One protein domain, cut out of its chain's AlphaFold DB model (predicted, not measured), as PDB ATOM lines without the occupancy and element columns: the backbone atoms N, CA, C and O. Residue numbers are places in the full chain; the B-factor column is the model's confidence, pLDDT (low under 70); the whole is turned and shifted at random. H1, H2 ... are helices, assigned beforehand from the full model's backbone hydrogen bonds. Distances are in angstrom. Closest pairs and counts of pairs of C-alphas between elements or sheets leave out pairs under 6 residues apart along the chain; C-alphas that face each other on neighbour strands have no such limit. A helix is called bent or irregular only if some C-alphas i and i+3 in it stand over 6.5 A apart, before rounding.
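What this domain is: This is residues 397 to 555 of the 555 residues of an uncharacterized protein of Botrimarina colliarenosi (UniProt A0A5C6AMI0). Seven helices stand nearly side by side, and six of them, H1, H3, H4, H5, H6 and H7, make an up-and-down bundle with H4 in the middle. H4 is shared by a triangle, H1, H3 and H4, and a ring of four, H4, H5, H6 and H7; H2 packs on H1 alone, and the long link after it, residues 437 to 451, runs back toward the start of H3. The printed part has 159 residues with seven named helices, H1 to H7 in chain order, and no named strand; the class is all helix. The whole is compact, with a radius of gyration of the C-alphas of 14.6 A and spans of 38 by 35 by 23 A.

How they stand to each other: The longest helix, H3, residues 452 to 474, touches H4, residues 476 to 494; the closest C-alphas are those of Gly 467 and Ala 479, 4.8 A apart, and this helical hairpin has a shallow tilt of 11 degrees, opposite ways. H3 also touches H1, residues 397 to 412, closest at the C-alphas of Glu 411 and Met 459, 6.2 A. H1 and H4 are the hubs, touching four helices each. They touch each other, closest at the C-alphas of Gly 404 and Met 482, 4.2 A, at a shallow tilt of 28 degrees, the same way. H1 also touches H2, residues 420 to 436, closest at the C-alphas of Ala 410 and Val 423, 5.1 A; H2 and H3 are apart. On from H4, H5, residues 499 to 515, touches it, closest at the C-alphas of Ala 480 and Ala 512, 5.0 A. H6, residues 520 to 530, touches H5, closest at the C-alphas of Ala 506 and Val 527, 4.8 A. H7, residues 536 to 554, touches H6, closest at the C-alphas of Ala 526 and Ala 542, 5.1 A. H7 touches H4 with residues 539 to 547 alone, closest at the C-alphas of Leu 492 and His 540, 6.0 A. Every O i to N i+4 pair is within hydrogen-bond range in H1, H2, H3 and H7, against 14 of 15 in H4, 11 of 13 in H5 and 5 of 7 in H6.

Where its parts are: H3 is 31.1 A long, from C-alpha 452 at (30.609, 28.746, -12.491) to C-alpha 474 at (25.004, 28.375, 18.105). H1 begins at C-alpha 397 at (31.050, 34.088, 15.970) and is 22.8 A long; H2 is 24.4 A, H4 26.8 A and H5 25.5 A. H5 has a kink of 25 degrees near residue 507; it is neither bent nor irregular, but only just: C-alphas 500 and 503 are 6.4 A apart. H6, 15.0 A, is irregular, with C-alphas 522 and 525 7.4 A apart. H7, 27.0 A, ends at C-alpha 554 at (35.178, 39.585, 15.782).

The domain as a whole: The C-alphas farthest apart, those of Ala 447 and Phe 521, are 39.5 A apart. The printed part has no cut and ends at residue 555, the chain's last. The link from H2 to H3 is long, with 15 residues. The mean pLDDT of the printed part is 94.9, and no printed residue is under 70.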
ATOM      1  N   ARG A 397      31.514  33.190  17.042       97.44
ATOM      2  CA  ARG A 397      31.050  34.088  15.970       97.44
ATOM      3  C   ARG A 397      32.143  34.342  14.936       97.44
ATOM      4  O   ARG A 397      31.867  34.370  13.741       97.44
ATOM      5  N   HIS A 398      33.391  34.483  15.382       97.19
ATOM      6  CA  HIS A 398      34.538  34.593  14.482       97.19
ATOM      7  C   HIS A 398      34.757  33.288  13.707       97.19
ATOM      8  O   HIS A 398      34.978  33.327  12.501       97.19
ATOM      9  N   LEU A 399      34.628  32.129  14.362       97.38
ATOM     10  CA  LEU A 399      34.728  30.834  13.679       97.38
ATOM     11  C   LEU A 399      33.630  30.656  12.618       97.38
ATOM     12  O   LEU A 399      33.926  30.188  11.523       97.38
ATOM     13  N   ALA A 400      32.392  31.070  12.907       98.06
ATOM     14  CA  ALA A 400      31.281  31.069  11.951       98.06
ATOM     15  C   ALA A 400      31.560  31.955  10.725       98.06
ATOM     16  O   ALA A 400      31.353  31.537   9.584       98.06
ATOM     17  N   TRP A 401      32.091  33.158  10.960       98.00
ATOM     18  CA  TRP A 401      32.533  34.060   9.899       98.00
ATOM     19  C   TRP A 401      33.628  33.424   9.027       98.00
ATOM     20  O   TRP A 401      33.511  33.382   7.799       98.00
ATOM     21  N   LEU A 402      34.668  32.867   9.659       97.44
ATOM     22  CA  LEU A 402      35.761  32.185   8.962       97.44
ATOM     23  C   LEU A 402      35.268  30.969   8.178       97.44
ATOM     24  O   LEU A 402      35.750  30.739   7.072       97.44
ATOM     25  N   LEU A 403      34.306  30.210   8.709       97.88
ATOM     26  CA  LEU A 403      33.722  29.061   8.023       97.88
ATOM     27  C   LEU A 403      33.081  29.489   6.700       97.88
ATOM     28  O   LEU A 403      33.410  28.917   5.663       97.88
ATOM     29  N   GLY A 404      32.229  30.520   6.720       97.44
ATOM     30  CA  GLY A 404      31.590  31.043   5.507       97.44
ATOM     31  C   GLY A 404      32.609  31.577   4.498       97.44
ATOM     32  O   GLY A 404      32.533  31.269   3.307       97.44
ATOM     33  N   GLY A 405      33.626  32.296   4.985       96.81
ATOM     34  CA  GLY A 405      34.721  32.793   4.155       96.81
ATOM     35  C   GLY A 405      35.503  31.666   3.473       96.81
ATOM     36  O   GLY A 405      35.670  31.672   2.253       96.81
ATOM     37  N   LYS A 406      35.951  30.666   4.242       97.06
ATOM     38  CA  LYS A 406      36.753  29.539   3.739       97.06
ATOM     39  C   LYS A 406      35.956  28.594   2.851       97.06
ATOM     40  O   LYS A 406      36.512  28.124   1.864       97.06
ATOM     41  N   LEU A 407      34.676  28.369   3.147       96.31
ATOM     42  CA  LEU A 407      33.784  27.591   2.287       96.31
ATOM     43  C   LEU A 407      33.616  28.270   0.924       96.31
ATOM     44  O   LEU A 407      33.800  27.621  -0.103       96.31
ATOM     45  N   GLY A 408      33.381  29.587   0.911       94.94
ATOM     46  CA  GLY A 408      33.318  30.358  -0.330       94.94
ATOM     47  C   GLY A 408      34.606  30.252  -1.150       94.94
ATOM     48  O   GLY A 408      34.560  29.967  -2.342       94.94
ATOM     49  N   LEU A 409      35.772  30.394  -0.509       94.06
ATOM     50  CA  LEU A 409      37.063  30.231  -1.187       94.06
ATOM     51  C   LEU A 409      37.276  28.803  -1.709       94.06
ATOM     52  O   LEU A 409      37.706  28.622  -2.843       94.06
ATOM     53  N   ALA A 410      36.956  27.781  -0.919       93.75
ATOM     54  CA  ALA A 410      37.144  26.385  -1.303       93.75
ATOM     55  C   ALA A 410      36.304  25.969  -2.524       93.75
ATOM     56  O   ALA A 410      36.743  25.131  -3.316       93.75
ATOM     57  N   GLU A 411      35.112  26.541  -2.697       92.19
ATOM     58  CA  GLU A 411      34.237  26.214  -3.830       92.19
ATOM     59  C   GLU A 411      34.514  27.083  -5.069       92.19
ATOM     60  O   GLU A 411      34.386  26.622  -6.210       92.19
ATOM     61  N   LEU A 412      34.955  28.328  -4.867       89.88
ATOM     62  CA  LEU A 412      35.050  29.320  -5.939       89.88
ATOM     63  C   LEU A 412      36.467  29.578  -6.455       89.88
ATOM     64  O   LEU A 412      36.630  30.052  -7.577       89.88
ATOM     65  N   ALA A 413      37.509  29.272  -5.689       85.31
ATOM     66  CA  ALA A 413      38.835  29.801  -5.990       85.31
ATOM     67  C   ALA A 413      39.522  29.213  -7.235       85.31
ATOM     68  O   ALA A 413      40.415  29.865  -7.782       85.31
ATOM     69  N   ASP A 414      39.107  28.047  -7.750       83.00
ATOM     70  CA  ASP A 414      39.623  27.590  -9.054       83.00
ATOM     71  C   ASP A 414      39.239  28.569 -10.180       83.00
ATOM     72  O   ASP A 414      39.977  28.695 -11.157       83.00
ATOM     73  N   LEU A 415      38.114  29.287 -10.041       80.44
ATOM     74  CA  LEU A 415      37.651  30.269 -11.028       80.44
ATOM     75  C   LEU A 415      38.585  31.485 -11.098       80.44
ATOM     76  O   LEU A 415      38.794  32.043 -12.175       80.44
ATOM     77  N   ASP A 416      39.234  31.830  -9.985       82.06
ATOM     78  CA  ASP A 416      40.274  32.865  -9.926       82.06
ATOM     79  C   ASP A 416      41.699  32.292 -10.109       82.06
ATOM     80  O   ASP A 416      42.716  33.001 -10.064       82.06
ATOM     81  N   GLY A 417      41.789  30.997 -10.416       90.19
ATOM     82  CA  GLY A 417      43.025  30.293 -10.723       90.19
ATOM     83  C   GLY A 417      43.912  30.033  -9.511       90.19
ATOM     84  O   GLY A 417      45.139  30.075  -9.651       90.19
ATOM     85  N   ALA A 418      43.299  29.775  -8.355       91.81
ATOM     86  CA  ALA A 418      43.979  29.126  -7.244       91.81
ATOM     87  C   ALA A 418      44.483  27.735  -7.652       91.81
ATOM     88  O   ALA A 418      43.962  27.079  -8.559       91.81
ATOM     89  N   THR A 419      45.545  27.292  -6.992       93.62
ATOM     90  CA  THR A 419      46.112  25.963  -7.204       93.62
ATOM     91  C   THR A 419      45.272  24.897  -6.493       93.62
ATOM     92  O   THR A 419      44.726  25.162  -5.420       93.62
ATOM     93  N   PRO A 420      45.241  23.645  -6.994       90.88
ATOM     94  CA  PRO A 420      44.539  22.554  -6.313       90.88
ATOM     95  C   PRO A 420      44.981  22.347  -4.855       90.88
ATOM     96  O   PRO A 420      44.182  21.933  -4.022       90.88
ATOM     97  N   SER A 421      46.244  22.652  -4.533       92.38
ATOM     98  CA  SER A 421      46.776  22.595  -3.168       92.38
ATOM     99  C   SER A 421      46.224  23.683  -2.248       92.38
ATOM    100  O   SER A 421      45.972  23.402  -1.081       92.38
ATOM    101  N   GLU A 422      46.023  24.905  -2.749       94.00
ATOM    102  CA  GLU A 422      45.402  25.983  -1.965       94.00
ATOM    103  C   GLU A 422      43.942  25.644  -1.669       94.00
ATOM    104  O   GLU A 422      43.508  25.731  -0.522       94.00
ATOM    105  N   VAL A 423      43.221  25.149  -2.679       92.81
ATOM    106  CA  VAL A 423      41.829  24.717  -2.525       92.81
ATOM    107  C   VAL A 423      41.702  23.552  -1.545       92.81
ATOM    108  O   VAL A 423      40.815  23.567  -0.694       92.81
ATOM    109  N   ALA A 424      42.602  22.566  -1.607       92.62
ATOM    110  CA  ALA A 424      42.655  21.492  -0.617       92.62
ATOM    111  C   ALA A 424      42.896  22.034   0.803       92.62
ATOM    112  O   ALA A 424      42.183  21.649   1.724       92.62
ATOM    113  N   GLY A 425      43.820  22.988   0.959       94.50
ATOM    114  CA  GLY A 425      44.078  23.642   2.243       94.50
ATOM    115  C   GLY A 425      42.846  24.351   2.809       94.50
ATOM    116  O   GLY A 425      42.536  24.184   3.986       94.50
ATOM    117  N   TRP A 426      42.093  25.086   1.986       95.56
ATOM    118  CA  TRP A 426      40.847  25.714   2.441       95.56
ATOM    119  C   TRP A 426      39.767  24.691   2.802       95.56
ATOM    120  O   TRP A 426      39.073  24.898   3.794       95.56
ATOM    121  N   ARG A 427      39.648  23.568   2.077       95.25
ATOM    122  CA  ARG A 427      38.725  22.478   2.452       95.25
ATOM    123  C   ARG A 427      39.095  21.841   3.792       95.25
ATOM    124  O   ARG A 427      38.213  21.618   4.618       95.25
ATOM    125  N   ASP A 428      40.381  21.617   4.048       95.56
ATOM    126  CA  ASP A 428      40.848  21.107   5.343       95.56
ATOM    127  C   ASP A 428      40.524  22.090   6.483       95.56
ATOM    128  O   ASP A 428      40.125  21.678   7.579       95.56
ATOM    129  N   GLU A 429      40.649  23.397   6.225       96.44
ATOM    130  CA  GLU A 429      40.251  24.446   7.169       96.44
ATOM    131  C   GLU A 429      38.739  24.488   7.401       96.44
ATOM    132  O   GLU A 429      38.330  24.622   8.554       96.44
ATOM    133  N   VAL A 430      37.914  24.323   6.362       97.00
ATOM    134  CA  VAL A 430      36.449  24.196   6.490       97.00
ATOM    135  C   VAL A 430      36.103  23.028   7.410       97.00
ATOM    136  O   VAL A 430      35.393  23.224   8.396       97.00
ATOM    137  N   GLY A 431      36.681  21.847   7.174       96.38
ATOM    138  CA  GLY A 431      36.449  20.680   8.027       96.38
ATOM    139  C   GLY A 431      36.943  20.884   9.466       96.38
ATOM    140  O   GLY A 431      36.314  20.412  10.416       96.38
ATOM    141  N   ARG A 432      38.059  21.602   9.668       96.94
ATOM    142  CA  ARG A 432      38.540  21.981  11.011       96.94
ATOM    143  C   ARG A 432      37.544  22.904  11.718       96.94
ATOM    144  O   ARG A 432      37.158  22.601  12.845       96.94
ATOM    145  N   LEU A 433      37.122  23.981  11.059       96.94
ATOM    146  CA  LEU A 433      36.185  24.966  11.604       96.94
ATOM    147  C   LEU A 433      34.825  24.331  11.915       96.94
ATOM    148  O   LEU A 433      34.281  24.570  12.988       96.94
ATOM    149  N   ALA A 434      34.316  23.459  11.040       97.50
ATOM    150  CA  ALA A 434      33.081  22.710  11.271       97.50
ATOM    151  C   ALA A 434      33.164  21.833  12.535       97.50
ATOM    152  O   ALA A 434      32.246  21.841  13.354       97.50
ATOM    153  N   ARG A 435      34.296  21.143  12.760       97.19
ATOM    154  CA  ARG A 435      34.527  20.358  13.989       97.19
ATOM    155  C   ARG A 435      34.607  21.228  15.242       97.19
ATOM    156  O   ARG A 435      34.035  20.853  16.263       97.19
ATOM    157  N   GLU A 436      35.288  22.370  15.178       96.19
ATOM    158  CA  GLU A 436      35.362  23.326  16.297       96.19
ATOM    159  C   GLU A 436      33.979  23.904  16.636       96.19
ATOM    160  O   GLU A 436      33.617  24.018  17.809       96.19
ATOM    161  N   LEU A 437      33.174  24.175  15.607       96.94
ATOM    162  CA  LEU A 437      31.778  24.594  15.718       96.94
ATOM    163  C   LEU A 437      30.816  23.429  15.996       96.94
ATOM    164  O   LEU A 437      29.633  23.669  16.197       96.94
ATOM    165  N   LYS A 438      31.274  22.175  16.061       97.38
ATOM    166  CA  LYS A 438      30.421  20.998  16.316       97.38
ATOM    167  C   LYS A 438      29.229  20.873  15.347       97.38
ATOM    168  O   LYS A 438      28.155  20.438  15.760       97.38
ATOM    169  N   ILE A 439      29.421  21.238  14.083       97.94
ATOM    170  CA  ILE A 439      28.444  21.042  12.998       97.94
ATOM    171  C   ILE A 439      28.946  19.978  12.012       97.94
ATOM    172  O   ILE A 439      30.116  19.577  12.075       97.94
ATOM    173  N   ALA A 440      28.085  19.502  11.107       97.44
ATOM    174  CA  ALA A 440      28.530  18.617  10.036       97.44
ATOM    175  C   ALA A 440      29.482  19.357   9.080       97.44
ATOM    176  O   ALA A 440      29.404  20.573   8.925       97.44
ATOM    177  N   ASP A 441      30.397  18.622   8.445       97.25
ATOM    178  CA  ASP A 441      31.307  19.198   7.454       97.25
ATOM    179  C   ASP A 441      30.513  19.610   6.199       97.25
ATOM    180  O   ASP A 441      29.934  18.736   5.544       97.25
ATOM    181  N   PRO A 442      30.453  20.912   5.848       95.75
ATOM    182  CA  PRO A 442      29.708  21.354   4.678       95.75
ATOM    183  C   PRO A 442      30.465  21.138   3.368       95.75
ATOM    184  O   PRO A 442      29.875  21.314   2.299       95.75
ATOM    185  N   ALA A 443      31.755  20.779   3.407       91.19
ATOM    186  CA  ALA A 443      32.537  20.569   2.198       91.19
ATOM    187  C   ALA A 443      31.917  19.443   1.361       91.19
ATOM    188  O   ALA A 443      31.784  18.301   1.808       91.19
ATOM    189  N   THR A 444      31.535  19.750   0.119       84.75
ATOM    190  CA  THR A 444      30.872  18.743  -0.707       84.75
ATOM    191  C   THR A 444      31.917  17.826  -1.338       84.75
ATOM    192  O   THR A 444      32.773  18.302  -2.089       84.75
ATOM    193  N   PRO A 445      31.854  16.502  -1.118       82.62
ATOM    194  CA  PRO A 445      32.752  15.584  -1.796       82.62
ATOM    195  C   PRO A 445      32.476  15.603  -3.306       82.62
ATOM    196  O   PRO A 445      31.334  15.486  -3.749       82.62
ATOM    197  N   GLY A 446      33.520  15.758  -4.120       81.62
ATOM    198  CA  GLY A 446      33.424  15.617  -5.573       81.62
ATOM    199  C   GLY A 446      34.366  16.528  -6.350       81.62
ATOM    200  O   GLY A 446      34.898  17.503  -5.825       81.62
ATOM    201  N   ALA A 447      34.560  16.198  -7.629       75.69
ATOM    202  CA  ALA A 447      35.221  17.100  -8.559       75.69
ATOM    203  C   ALA A 447      34.391  18.387  -8.687       75.69
ATOM    204  O   ALA A 447      33.160  18.339  -8.738       75.69
ATOM    205  N   ALA A 448      35.065  19.531  -8.711       79.38
ATOM    206  CA  ALA A 448      34.399  20.800  -8.945       79.38
ATOM    207  C   ALA A 448      33.850  20.827 -10.383       79.38
ATOM    208  O   ALA A 448      34.560  20.432 -11.313       79.38
ATOM    209  N   SER A 449      32.600  21.273 -10.565       86.50
ATOM    210  CA  SER A 449      32.017  21.455 -11.903       86.50
ATOM    211  C   SER A 449      32.874  22.423 -12.726       86.50
ATOM    212  O   SER A 449      33.566  23.266 -12.166       86.50
ATOM    213  N   ALA A 450      32.891  22.323 -14.052       86.81
ATOM    214  CA  ALA A 450      33.539  23.351 -14.872       86.81
ATOM    215  C   ALA A 450      32.690  24.633 -14.964       86.81
ATOM    216  O   ALA A 450      33.239  25.692 -15.267       86.81
ATOM    217  N   ASP A 451      31.387  24.537 -14.693       86.75
ATOM    218  CA  ASP A 451      30.440  25.640 -14.816       86.75
ATOM    219  C   ASP A 451      30.408  26.516 -13.544       86.75
ATOM    220  O   ASP A 451      30.153  25.999 -12.449       86.75
ATOM    221  N   PRO A 452      30.668  27.838 -13.638       85.25
ATOM    222  CA  PRO A 452      30.609  28.746 -12.491       85.25
ATOM    223  C   PRO A 452      29.232  28.802 -11.819       85.25
ATOM    224  O   PRO A 452      29.168  28.879 -10.592       85.25
ATOM    225  N   GLY A 453      28.143  28.741 -12.596       85.06
ATOM    226  CA  GLY A 453      26.776  28.795 -12.071       85.06
ATOM    227  C   GLY A 453      26.450  27.572 -11.216       85.06
ATOM    228  O   GLY A 453      26.019  27.711 -10.069       85.06
ATOM    229  N   GLU A 454      26.742  26.375 -11.727       87.50
ATOM    230  CA  GLU A 454      26.589  25.113 -10.999       87.50
ATOM    231  C   GLU A 454      27.451  25.072  -9.727       87.50
ATOM    232  O   GLU A 454      26.999  24.580  -8.691       87.50
ATOM    233  N   ARG A 455      28.671  25.630  -9.760       88.94
ATOM    234  CA  ARG A 455      29.514  25.752  -8.557       88.94
ATOM    235  C   ARG A 455      28.892  26.655  -7.503       88.94
ATOM    236  O   ARG A 455      28.845  26.259  -6.341       88.94
ATOM    237  N   VAL A 456      28.435  27.847  -7.894       90.00
ATOM    238  CA  VAL A 456      27.777  28.773  -6.963       90.00
ATOM    239  C   VAL A 456      26.547  28.092  -6.371       90.00
ATOM    240  O   VAL A 456      26.440  28.034  -5.153       90.00
ATOM    241  N   ARG A 457      25.695  27.465  -7.191       89.88
ATOM    242  CA  ARG A 457      24.536  26.681  -6.731       89.88
ATOM    243  C   ARG A 457      24.919  25.626  -5.689       89.88
ATOM    244  O   ARG A 457      24.418  25.653  -4.571       89.88
ATOM    245  N   LYS A 458      25.883  24.761  -6.010       91.00
ATOM    246  CA  LYS A 458      26.357  23.701  -5.108       91.00
ATOM    247  C   LYS A 458      26.918  24.253  -3.791       91.00
ATOM    248  O   LYS A 458      26.706  23.666  -2.729       91.00
ATOM    249  N   MET A 459      27.630  25.378  -3.854       93.50
ATOM    250  CA  MET A 459      28.135  26.086  -2.678       93.50
ATOM    251  C   MET A 459      26.990  26.638  -1.821       93.50
ATOM    252  O   MET A 459      27.047  26.525  -0.597       93.50
ATOM    253  N   LEU A 460      25.954  27.211  -2.437       92.81
ATOM    254  CA  LEU A 460      24.784  27.719  -1.723       92.81
ATOM    255  C   LEU A 460      23.989  26.587  -1.060       92.81
ATOM    256  O   LEU A 460      23.627  26.723   0.108       92.81
ATOM    257  N   ASP A 461      23.833  25.438  -1.720       93.81
ATOM    258  CA  ASP A 461      23.202  24.248  -1.127       93.81
ATOM    259  C   ASP A 461      23.986  23.737   0.091       93.81
ATOM    260  O   ASP A 461      23.413  23.372   1.124       93.81
ATOM    261  N   ALA A 462      25.318  23.696  -0.018       93.88
ATOM    262  CA  ALA A 462      26.199  23.323   1.084       93.88
ATOM    263  C   ALA A 462      26.093  24.304   2.256       93.88
ATOM    264  O   ALA A 462      25.999  23.884   3.412       93.88
ATOM    265  N   ALA A 463      26.054  25.601   1.959       94.94
ATOM    266  CA  ALA A 463      25.915  26.635   2.966       94.94
ATOM    267  C   ALA A 463      24.527  26.672   3.608       94.94
ATOM    268  O   ALA A 463      24.441  26.972   4.792       94.94
ATOM    269  N   SER A 464      23.458  26.334   2.885       95.88
ATOM    270  CA  SER A 464      22.115  26.219   3.463       95.88
ATOM    271  C   SER A 464      22.088  25.153   4.567       95.88
ATOM    272  O   SER A 464      21.700  25.436   5.702       95.88
ATOM    273  N   ARG A 465      22.650  23.964   4.292       96.31
ATOM    274  CA  ARG A 465      22.793  22.893   5.297       96.31
ATOM    275  C   ARG A 465      23.664  23.316   6.480       96.31
ATOM    276  O   ARG A 465      23.244  23.177   7.625       96.31
ATOM    277  N   ALA A 466      24.844  23.883   6.216       97.62
ATOM    278  CA  ALA A 466      25.723  24.352   7.290       97.62
ATOM    279  C   ALA A 466      25.076  25.470   8.118       97.62
ATOM    280  O   ALA A 466      25.254  25.517   9.330       97.62
ATOM    281  N   GLY A 467      24.313  26.361   7.482       97.69
ATOM    282  CA  GLY A 467      23.596  27.448   8.139       97.69
ATOM    283  C   GLY A 467      22.506  26.929   9.070       97.69
ATOM    284  O   GLY A 467      22.378  27.437  10.184       97.69
ATOM    285  N   ALA A 468      21.776  25.887   8.661       97.88
ATOM    286  CA  ALA A 468      20.798  25.205   9.506       97.88
ATOM    287  C   ALA A 468      21.462  24.552  10.732       97.88
ATOM    288  O   ALA A 468      21.038  24.805  11.864       97.88
ATOM    289  N   ASP A 469      22.549  23.803  10.526       98.12
ATOM    290  CA  ASP A 469      23.312  23.186  11.618       98.12
ATOM    291  C   ASP A 469      23.873  24.244  12.581       98.12
ATOM    292  O   ASP A 469      23.812  24.097  13.805       98.12
ATOM    293  N   LEU A 470      24.393  25.350  12.043       98.12
ATOM    294  CA  LEU A 470      24.967  26.442  12.824       98.12
ATOM    295  C   LEU A 470      23.889  27.207  13.606       98.12
ATOM    296  O   LEU A 470      24.109  27.539  14.772       98.12
ATOM    297  N   LYS A 471      22.709  27.421  13.004       97.94
ATOM    298  CA  LYS A 471      21.526  27.985  13.675       97.94
ATOM    299  C   LYS A 471      21.109  27.107  14.852       97.94
ATOM    300  O   LYS A 471      20.836  27.639  15.926       97.94
ATOM    301  N   GLN A 472      21.100  25.786  14.675       97.88
ATOM    302  CA  GLN A 472      20.761  24.836  15.735       97.88
ATOM    303  C   GLN A 472      21.819  24.795  16.849       97.88
ATOM    304  O   GLN A 472      21.465  24.738  18.027       97.88
ATOM    305  N   ALA A 473      23.105  24.814  16.493       97.38
ATOM    306  CA  ALA A 473      24.200  24.651  17.448       97.38
ATOM    307  C   ALA A 473      24.549  25.939  18.216       97.38
ATOM    308  O   ALA A 473      24.862  25.865  19.406       97.38
ATOM    309  N   HIS A 474      24.502  27.103  17.556       97.38
ATOM    310  CA  HIS A 474      25.004  28.375  18.105       97.38
ATOM    311  C   HIS A 474      24.035  29.554  17.997       97.38
ATOM    312  O   HIS A 474      24.293  30.595  18.596       97.38
ATOM    313  N   GLY A 475      22.921  29.405  17.280       97.81
ATOM    314  CA  GLY A 475      21.906  30.446  17.122       97.81
ATOM    315  C   GLY A 475      21.935  31.164  15.772       97.81
ATOM    316  O   GLY A 475      22.821  30.985  14.934       97.81
ATOM    317  N   VAL A 476      20.904  31.984  15.553       98.06
ATOM    318  CA  VAL A 476      20.637  32.671  14.276       98.06
ATOM    319  C   VAL A 476      21.754  33.645  13.894       98.06
ATOM    320  O   VAL A 476      22.044  33.811  12.711       98.06
ATOM    321  N   ASP A 477      22.413  34.258  14.875       98.06
ATOM    322  CA  ASP A 477      23.472  35.238  14.640       98.06
ATOM    323  C   ASP A 477      24.712  34.607  13.989       98.06
ATOM    324  O   ASP A 477      25.293  35.187  13.074       98.06
ATOM    325  N   HIS A 478      25.084  33.390  14.393       98.31
ATOM    326  CA  HIS A 478      26.198  32.653  13.798       98.31
ATOM    327  C   HIS A 478      25.891  32.251  12.353       98.31
ATOM    328  O   HIS A 478      26.725  32.461  11.470       98.31
ATOM    329  N   ALA A 479      24.684  31.724  12.107       98.31
ATOM    330  CA  ALA A 479      24.206  31.392  10.762       98.31
ATOM    331  C   ALA A 479      24.263  32.612   9.836       98.31
ATOM    332  O   ALA A 479      24.798  32.523   8.731       98.31
ATOM    333  N   ALA A 480      23.813  33.770  10.323       98.25
ATOM    334  CA  ALA A 480      23.837  35.010   9.565       98.25
ATOM    335  C   ALA A 480      25.269  35.499   9.260       98.25
ATOM    336  O   ALA A 480      25.545  35.927   8.142       98.25
ATOM    337  N   LEU A 481      26.215  35.384  10.201       98.44
ATOM    338  CA  LEU A 481      27.623  35.733   9.950       98.44
ATOM    339  C   LEU A 481      28.259  34.857   8.866       98.44
ATOM    340  O   LEU A 481      28.960  35.369   7.991       98.44
ATOM    341  N   MET A 482      28.001  33.549   8.910       98.31
ATOM    342  CA  MET A 482      28.468  32.621   7.882       98.31
ATOM    343  C   MET A 482      27.855  32.955   6.512       98.31
ATOM    344  O   MET A 482      28.567  32.997   5.507       98.31
ATOM    345  N   GLU A 483      26.548  33.231   6.482       97.88
ATOM    346  CA  GLU A 483      25.794  33.600   5.281       97.88
ATOM    347  C   GLU A 483      26.361  34.861   4.610       97.88
ATOM    348  O   GLU A 483      26.593  34.856   3.400       97.88
ATOM    349  N   ILE A 484      26.650  35.915   5.384       97.88
ATOM    350  CA  ILE A 484      27.253  37.156   4.873       97.88
ATOM    351  C   ILE A 484      28.600  36.876   4.204       97.88
ATOM    352  O   ILE A 484      28.832  37.298   3.064       97.88
ATOM    353  N   ALA A 485      29.496  36.182   4.912       98.00
ATOM    354  CA  ALA A 485      30.838  35.896   4.417       98.00
ATOM    355  C   ALA A 485      30.787  35.089   3.109       98.00
ATOM    356  O   ALA A 485      31.534  35.372   2.171       98.00
ATOM    357  N   LEU A 486      29.858  34.138   3.016       96.94
ATOM    358  CA  LEU A 486      29.668  33.311   1.831       96.94
ATOM    359  C   LEU A 486      29.056  34.084   0.653       96.94
ATOM    360  O   LEU A 486      29.615  34.059  -0.444       96.94
ATOM    361  N   LYS A 487      27.927  34.781   0.854       96.12
ATOM    362  CA  LYS A 487      27.219  35.511  -0.218       96.12
ATOM    363  C   LYS A 487      28.098  36.593  -0.842       96.12
ATOM    364  O   LYS A 487      28.108  36.771  -2.057       96.12
ATOM    365  N   THR A 488      28.881  37.287  -0.021       96.69
ATOM    366  CA  THR A 488      29.809  38.309  -0.519       96.69
ATOM    367  C   THR A 488      30.976  37.698  -1.301       96.69
ATOM    368  O   THR A 488      31.359  38.252  -2.327       96.69
ATOM    369  N   ASN A 489      31.473  36.516  -0.923       95.12
ATOM    370  CA  ASN A 489      32.447  35.780  -1.737       95.12
ATOM    371  C   ASN A 489      31.851  35.280  -3.063       95.12
ATOM    372  O   ASN A 489      32.518  35.359  -4.093       95.12
ATOM    373  N   ALA A 490      30.593  34.830  -3.065       93.94
ATOM    374  CA  ALA A 490      29.874  34.475  -4.291       93.94
ATOM    375  C   ALA A 490      29.805  35.666  -5.258       93.94
ATOM    376  O   ALA A 490      30.103  35.530  -6.447       93.94
ATOM    377  N   LEU A 491      29.490  36.852  -4.724       94.56
ATOM    378  CA  LEU A 491      29.414  38.082  -5.504       94.56
ATOM    379  C   LEU A 491      30.755  38.439  -6.166       94.56
ATOM    380  O   LEU A 491      30.748  38.889  -7.306       94.56
ATOM    381  N   LEU A 492      31.905  38.194  -5.525       92.62
ATOM    382  CA  LEU A 492      33.223  38.462  -6.132       92.62
ATOM    383  C   LEU A 492      33.444  37.711  -7.451       92.62
ATOM    384  O   LEU A 492      34.091  38.237  -8.362       92.62
ATOM    385  N   VAL A 493      32.898  36.500  -7.561       90.50
ATOM    386  CA  VAL A 493      33.009  35.678  -8.769       90.50
ATOM    387  C   VAL A 493      32.109  36.214  -9.868       90.50
ATOM    388  O   VAL A 493      32.570  36.412 -10.993       90.50
ATOM    389  N   VAL A 494      30.841  36.469  -9.540       90.69
ATOM    390  CA  VAL A 494      29.815  36.783 -10.542       90.69
ATOM    391  C   VAL A 494      29.755  38.264 -10.907       90.69
ATOM    392  O   VAL A 494      29.312  38.580 -12.002       90.69
ATOM    393  N   ALA A 495      30.262  39.183 -10.077       91.50
ATOM    394  CA  ALA A 495      30.144  40.632 -10.301       91.50
ATOM    395  C   ALA A 495      30.795  41.134 -11.603       91.50
ATOM    396  O   ALA A 495      30.486  42.231 -12.060       91.50
ATOM    397  N   GLY A 496      31.719  40.365 -12.188       90.88
ATOM    398  CA  GLY A 496      32.301  40.692 -13.492       90.88
ATOM    399  C   GLY A 496      31.335  40.475 -14.659       90.88
ATOM    400  O   GLY A 496      31.377  41.242 -15.619       90.88
ATOM    401  N   ASP A 497      30.484  39.455 -14.552       91.94
ATOM    402  CA  ASP A 497      29.585  39.012 -15.620       91.94
ATOM    403  C   ASP A 497      28.129  39.431 -15.358       91.94
ATOM    404  O   ASP A 497      27.380  39.632 -16.309       91.94
ATOM    405  N   ARG A 498      27.755  39.591 -14.082       93.50
ATOM    406  CA  ARG A 498      26.407  39.915 -13.591       93.50
ATOM    407  C   ARG A 498      26.440  41.034 -12.536       93.50
ATOM    408  O   ARG A 498      26.232  40.772 -11.344       93.50
ATOM    409  N   PRO A 499      26.786  42.280 -12.912       94.56
ATOM    410  CA  PRO A 499      26.838  43.411 -11.977       94.56
ATOM    411  C   PRO A 499      25.479  43.735 -11.331       94.56
ATOM    412  O   PRO A 499      25.441  44.238 -10.209       94.56
ATOM    413  N   GLU A 500      24.370  43.404 -11.991       95.06
ATOM    414  CA  GLU A 500      22.999  43.590 -11.506       95.06
ATOM    415  C   GLU A 500      22.704  42.832 -10.201       95.06
ATOM    416  O   GLU A 500      21.856  43.259  -9.417       95.06
ATOM    417  N   LEU A 501      23.459  41.768  -9.899       95.06
ATOM    418  CA  LEU A 501      23.323  41.014  -8.649       95.06
ATOM    419  C   LEU A 501      23.844  41.774  -7.418       95.06
ATOM    420  O   LEU A 501      23.552  41.376  -6.288       95.06
ATOM    421  N   ALA A 502      24.588  42.873  -7.594       96.38
ATOM    422  CA  ALA A 502      25.118  43.653  -6.476       96.38
ATOM    423  C   ALA A 502      24.003  44.233  -5.586       96.38
ATOM    424  O   ALA A 502      24.113  44.177  -4.361       96.38
ATOM    425  N   GLY A 503      22.913  44.726  -6.186       96.38
ATOM    426  CA  GLY A 503      21.769  45.290  -5.463       96.38
ATOM    427  C   GLY A 503      21.063  44.269  -4.559       96.38
ATOM    428  O   GLY A 503      20.991  44.493  -3.348       96.38
ATOM    429  N   PRO A 504      20.601  43.124  -5.097       96.81
ATOM    430  CA  PRO A 504      20.026  42.041  -4.299       96.81
ATOM    431  C   PRO A 504      20.945  41.544  -3.179       96.81
ATOM    432  O   PRO A 504      20.510  41.396  -2.035       96.81
ATOM    433  N   VAL A 505      22.241  41.369  -3.462       96.19
ATOM    434  CA  VAL A 505      23.215  40.967  -2.434       96.19
ATOM    435  C   VAL A 505      23.380  42.048  -1.362       96.19
ATOM    436  O   VAL A 505      23.553  41.705  -0.194       96.19
ATOM    437  N   ALA A 506      23.281  43.337  -1.702       97.81
ATOM    438  CA  ALA A 506      23.309  44.427  -0.725       97.81
ATOM    439  C   ALA A 506      22.132  44.359   0.262       97.81
ATOM    440  O   ALA A 506      22.318  44.610   1.454       97.81
ATOM    441  N   ASN A 507      20.936  44.014  -0.222       97.62
ATOM    442  CA  ASN A 507      19.755  43.845   0.627       97.62
ATOM    443  C   ASN A 507      19.903  42.614   1.526       97.62
ATOM    444  O   ASN A 507      19.832  42.748   2.744       97.62
ATOM    445  N   ALA A 508      20.272  41.462   0.955       96.75
ATOM    446  CA  ALA A 508      20.539  40.254   1.734       96.75
ATOM    447  C   ALA A 508      21.649  40.461   2.786       96.75
ATOM    448  O   ALA A 508      21.562  39.940   3.898       96.75
ATOM    449  N   LEU A 509      22.685  41.241   2.454       97.81
ATOM    450  CA  LEU A 509      23.748  41.633   3.379       97.81
ATOM    451  C   LEU A 509      23.207  42.466   4.545       97.81
ATOM    452  O   LEU A 509      23.591  42.207   5.681       97.81
ATOM    453  N   ARG A 510      22.341  43.454   4.279       98.19
ATOM    454  CA  ARG A 510      21.709  44.284   5.317       98.19
ATOM    455  C   ARG A 510      20.916  43.411   6.295       98.19
ATOM    456  O   ARG A 510      21.179  43.462   7.494       98.19
ATOM    457  N   ASP A 511      20.037  42.559   5.775       97.94
ATOM    458  CA  ASP A 511      19.146  41.726   6.592       97.94
ATOM    459  C   ASP A 511      19.930  40.690   7.408       97.94
ATOM    460  O   ASP A 511      19.676  40.474   8.597       97.94
ATOM    461  N   ALA A 512      20.938  40.063   6.795       97.69
ATOM    462  CA  ALA A 512      21.819  39.142   7.496       97.69
ATOM    463  C   ALA A 512      22.697  39.863   8.530       97.69
ATOM    464  O   ALA A 512      22.952  39.313   9.599       97.69
ATOM    465  N   ALA A 513      23.146  41.094   8.274       98.12
ATOM    466  CA  ALA A 513      23.950  41.846   9.233       98.12
ATOM    467  C   ALA A 513      23.147  42.244  10.479       98.12
ATOM    468  O   ALA A 513      23.675  42.154  11.591       98.12
ATOM    469  N   ASP A 514      21.873  42.601  10.305       97.81
ATOM    470  CA  ASP A 514      20.954  42.859  11.415       97.81
ATOM    471  C   ASP A 514      20.696  41.573  12.228       97.81
ATOM    472  O   ASP A 514      20.884  41.578  13.449       97.81
ATOM    473  N   ARG A 515      20.406  40.431  11.574       97.75
ATOM    474  CA  ARG A 515      20.292  39.109  12.243       97.75
ATOM    475  C   ARG A 515      21.585  38.680  12.944       97.75
ATOM    476  O   ARG A 515      21.552  38.112  14.034       97.75
ATOM    477  N   GLY A 516      22.728  38.973  12.332       97.94
ATOM    478  CA  GLY A 516      24.068  38.726  12.861       97.94
ATOM    479  C   GLY A 516      24.460  39.666  14.000       97.94
ATOM    480  O   GLY A 516      25.540  39.507  14.572       97.94
ATOM    481  N   MET A 517      23.620  40.647  14.349       97.94
ATOM    482  CA  MET A 517      23.916  41.693  15.332       97.94
ATOM    483  C   MET A 517      25.244  42.417  15.040       97.94
ATOM    484  O   MET A 517      26.013  42.724  15.956       97.94
ATOM    485  N   LEU A 518      25.565  42.645  13.762       97.81
ATOM    486  CA  LEU A 518      26.749  43.406  13.375       97.81
ATOM    487  C   LEU A 518      26.473  44.911  13.505       97.81
ATOM    488  O   LEU A 518      25.504  45.409  12.926       97.81
ATOM    489  N   PRO A 519      27.338  45.679  14.191       98.25
ATOM    490  CA  PRO A 519      27.219  47.129  14.218       98.25
ATOM    491  C   PRO A 519      27.176  47.745  12.812       98.25
ATOM    492  O   PRO A 519      28.033  47.447  11.977       98.25
ATOM    493  N   LYS A 520      26.227  48.662  12.578       98.19
ATOM    494  CA  LYS A 520      25.981  49.288  11.261       98.19
ATOM    495  C   LYS A 520      27.238  49.840  10.585       98.19
ATOM    496  O   LYS A 520      27.438  49.630   9.394       98.19
ATOM    497  N   PHE A 521      28.140  50.457  11.352       97.75
ATOM    498  CA  PHE A 521      29.373  51.057  10.823       97.75
ATOM    499  C   PHE A 521      30.321  50.055  10.132       97.75
ATOM    500  O   PHE A 521      31.200  50.468   9.370       97.75
ATOM    501  N   LEU A 522      30.176  48.750  10.388       98.12
ATOM    502  CA  LEU A 522      30.992  47.720   9.747       98.12
ATOM    503  C   LEU A 522      30.559  47.457   8.301       98.12
ATOM    504  O   LEU A 522      31.420  47.231   7.452       98.12
ATOM    505  N   TRP A 523      29.255  47.510   8.018       98.25
ATOM    506  CA  TRP A 523      28.677  47.005   6.768       98.25
ATOM    507  C   TRP A 523      27.915  48.045   5.941       98.25
ATOM    508  O   TRP A 523      27.754  47.856   4.736       98.25
ATOM    509  N   GLU A 524      27.487  49.160   6.535       98.19
ATOM    510  CA  GLU A 524      26.678  50.189   5.864       98.19
ATOM    511  C   GLU A 524      27.376  50.779   4.628       98.19
ATOM    512  O   GLU A 524      26.747  50.968   3.588       98.19
ATOM    513  N   ASP A 525      28.693  50.995   4.700       98.31
ATOM    514  CA  ASP A 525      29.492  51.448   3.555       98.31
ATOM    515  C   ASP A 525      29.455  50.455   2.386       98.31
ATOM    516  O   ASP A 525      29.363  50.869   1.226       98.31
ATOM    517  N   ALA A 526      29.536  49.154   2.684       98.19
ATOM    518  CA  ALA A 526      29.507  48.105   1.675       98.19
ATOM    519  C   ALA A 526      28.120  48.024   1.039       98.19
ATOM    520  O   ALA A 526      28.019  48.110  -0.179       98.19
ATOM    521  N   VAL A 527      27.057  47.986   1.849       98.38
ATOM    522  CA  VAL A 527      25.669  47.997   1.363       98.38
ATOM    523  C   VAL A 527      25.406  49.214   0.479       98.38
ATOM    524  O   VAL A 527      24.931  49.060  -0.639       98.38
ATOM    525  N   ARG A 528      25.789  50.418   0.919       98.38
ATOM    526  CA  ARG A 528      25.631  51.644   0.122       98.38
ATOM    527  C   ARG A 528      26.350  51.569  -1.225       98.38
ATOM    528  O   ARG A 528      25.801  52.032  -2.216       98.38
ATOM    529  N   THR A 529      27.563  51.014  -1.249       98.19
ATOM    530  CA  THR A 529      28.341  50.857  -2.490       98.19
ATOM    531  C   THR A 529      27.702  49.818  -3.409       98.19
ATOM    532  O   THR A 529      27.593  50.045  -4.605       98.19
ATOM    533  N   LEU A 530      27.249  48.690  -2.857       97.62
ATOM    534  CA  LEU A 530      26.619  47.612  -3.619       97.62
ATOM    535  C   LEU A 530      25.248  48.009  -4.184       97.62
ATOM    536  O   LEU A 530      24.896  47.592  -5.283       97.62
ATOM    537  N   SER A 531      24.504  48.868  -3.483       97.75
ATOM    538  CA  SER A 531      23.219  49.397  -3.952       97.75
ATOM    539  C   SER A 531      23.336  50.493  -5.019       97.75
ATOM    540  O   SER A 531      22.315  50.879  -5.577       97.75
ATOM    541  N   SER A 532      24.531  51.026  -5.303       97.19
ATOM    542  CA  SER A 532      24.718  52.139  -6.251       97.19
ATOM    543  C   SER A 532      25.176  51.696  -7.645       97.19
ATOM    544  O   SER A 532      25.899  52.446  -8.294       97.19
ATOM    545  N   GLU A 533      24.817  50.479  -8.068       94.81
ATOM    546  CA  GLU A 533      25.261  49.868  -9.336       94.81
ATOM    547  C   GLU A 533      26.789  49.962  -9.537       94.81
ATOM    548  O   GLU A 533      27.276  50.559 -10.503       94.81
ATOM    549  N   PRO A 534      27.581  49.433  -8.588       96.69
ATOM    550  CA  PRO A 534      29.029  49.577  -8.616       96.69
ATOM    551  C   PRO A 534      29.654  48.858  -9.815       96.69
ATOM    552  O   PRO A 534      29.182  47.825 -10.294       96.69
ATOM    553  N   THR A 535      30.809  49.354 -10.245       96.19
ATOM    554  CA  THR A 535      31.686  48.586 -11.133       96.19
ATOM    555  C   THR A 535      32.235  47.344 -10.420       96.19
ATOM    556  O   THR A 535      32.343  47.310  -9.196       96.19
ATOM    557  N   ALA A 536      32.663  46.323 -11.171       95.00
ATOM    558  CA  ALA A 536      33.245  45.108 -10.587       95.00
ATOM    559  C   ALA A 536      34.446  45.388  -9.654       95.00
ATOM    560  O   ALA A 536      34.601  44.717  -8.634       95.00
ATOM    561  N   ASP A 537      35.266  46.397  -9.971       95.62
ATOM    562  CA  ASP A 537      36.391  46.819  -9.125       95.62
ATOM    563  C   ASP A 537      35.898  47.467  -7.814       95.62
ATOM    564  O   ASP A 537      36.440  47.188  -6.745       95.62
ATOM    565  N   GLU A 538      34.848  48.292  -7.868       97.00
ATOM    566  CA  GLU A 538      34.235  48.908  -6.679       97.00
ATOM    567  C   GLU A 538      33.544  47.872  -5.787       97.00
ATOM    568  O   GLU A 538      33.696  47.933  -4.565       97.00
ATOM    569  N   THR A 539      32.851  46.897  -6.384       96.88
ATOM    570  CA  THR A 539      32.271  45.736  -5.687       96.88
ATOM    571  C   THR A 539      33.345  44.966  -4.934       96.88
ATOM    572  O   THR A 539      33.218  44.720  -3.733       96.88
ATOM    573  N   HIS A 540      34.440  44.636  -5.618       95.94
ATOM    574  CA  HIS A 540      35.560  43.912  -5.032       95.94
ATOM    575  C   HIS A 540      36.197  44.689  -3.868       95.94
ATOM    576  O   HIS A 540      36.376  44.147  -2.776       95.94
ATOM    577  N   ASP A 541      36.472  45.981  -4.059       97.19
ATOM    578  CA  ASP A 541      37.013  46.857  -3.017       97.19
ATOM    579  C   ASP A 541      36.068  47.003  -1.808       97.19
ATOM    580  O   ASP A 541      36.528  47.081  -0.665       97.19
ATOM    581  N   ALA A 542      34.753  47.067  -2.036       97.69
ATOM    582  CA  ALA A 542      33.756  47.159  -0.972       97.69
ATOM    583  C   ALA A 542      33.690  45.875  -0.135       97.69
ATOM    584  O   ALA A 542      33.685  45.953   1.095       97.69
ATOM    585  N   ILE A 543      33.695  44.712  -0.790       97.25
ATOM    586  CA  ILE A 543      33.651  43.404  -0.126       97.25
ATOM    587  C   ILE A 543      34.931  43.154   0.676       97.25
ATOM    588  O   ILE A 543      34.841  42.744   1.831       97.25
ATOM    589  N   ILE A 544      36.114  43.468   0.137       96.56
ATOM    590  CA  ILE A 544      37.369  43.325   0.898       96.56
ATOM    591  C   ILE A 544      37.334  44.176   2.169       96.56
ATOM    592  O   ILE A 544      37.608  43.668   3.255       96.56
ATOM    593  N   ARG A 545      36.929  45.449   2.060       97.81
ATOM    594  CA  ARG A 545      36.819  46.331   3.232       97.81
ATOM    595  C   ARG A 545      35.808  45.818   4.256       97.81
ATOM    596  O   ARG A 545      36.046  45.971   5.452       97.81
ATOM    597  N   LEU A 546      34.689  45.242   3.809       98.06
ATOM    598  CA  LEU A 546      33.709  44.606   4.692       98.06
ATOM    599  C   LEU A 546      34.350  43.450   5.468       98.06
ATOM    600  O   LEU A 546      34.257  43.427   6.694       98.06
ATOM    601  N   HIS A 547      35.025  42.530   4.771       97.88
ATOM    602  CA  HIS A 547      35.670  41.372   5.396       97.88
ATOM    603  C   HIS A 547      36.735  41.780   6.409       97.88
ATOM    604  O   HIS A 547      36.695  41.311   7.543       97.88
ATOM    605  N   GLU A 548      37.613  42.721   6.056       96.94
ATOM    606  CA  GLU A 548      38.644  43.237   6.964       96.94
ATOM    607  C   GLU A 548      38.041  43.860   8.237       96.94
ATOM    608  O   GLU A 548      38.511  43.598   9.347       96.94
ATOM    609  N   ARG A 549      36.986  44.675   8.094       97.81
ATOM    610  CA  ARG A 549      36.324  45.341   9.228       97.81
ATOM    611  C   ARG A 549      35.612  44.346  10.141       97.81
ATOM    612  O   ARG A 549      35.752  44.450  11.359       97.81
ATOM    613  N   VAL A 550      34.849  43.409   9.575       97.62
ATOM    614  CA  VAL A 550      34.100  42.415  10.361       97.62
ATOM    615  C   VAL A 550      35.055  41.447  11.051       97.62
ATOM    616  O   VAL A 550      34.911  41.206  12.248       97.62
ATOM    617  N   GLU A 551      36.077  40.956  10.351       96.38
ATOM    618  CA  GLU A 551      37.073  40.068  10.949       96.38
ATOM    619  C   GLU A 551      37.838  40.767  12.082       96.38
ATOM    620  O   GLU A 551      37.988  40.202  13.164       96.38
ATOM    621  N   SER A 552      38.253  42.023  11.885       95.81
ATOM    622  CA  SER A 552      38.906  42.807  12.942       95.81
ATOM    623  C   SER A 552      38.003  43.069  14.148       95.81
ATOM    624  O   SER A 552      38.528  43.279  15.235       95.81
ATOM    625  N   PHE A 553      36.683  43.123  13.965       96.25
ATOM    626  CA  PHE A 553      35.723  43.328  15.049       96.25
ATOM    627  C   PHE A 553      35.429  42.041  15.832       96.25
ATOM    628  O   PHE A 553      35.132  42.099  17.022       96.25
ATOM    629  N   LEU A 554      35.468  40.882  15.165       95.31
ATOM    630  CA  LEU A 554      35.178  39.585  15.782       95.31
ATOM    631  C   LEU A 554      36.395  38.959  16.490       95.31
ATOM    632  O   LEU A 554      36.212  38.029  17.282       95.31
ATOM    633  N   ARG A 555      37.609  39.440  16.209       92.12
ATOM    634  CA  ARG A 555      38.841  39.101  16.938       92.12
ATOM    635  C   ARG A 555      38.900  39.826  18.276       92.12
ATOM    636  O   ARG A 555      39.255  39.145  19.264       92.12
TER     637      ARG A 555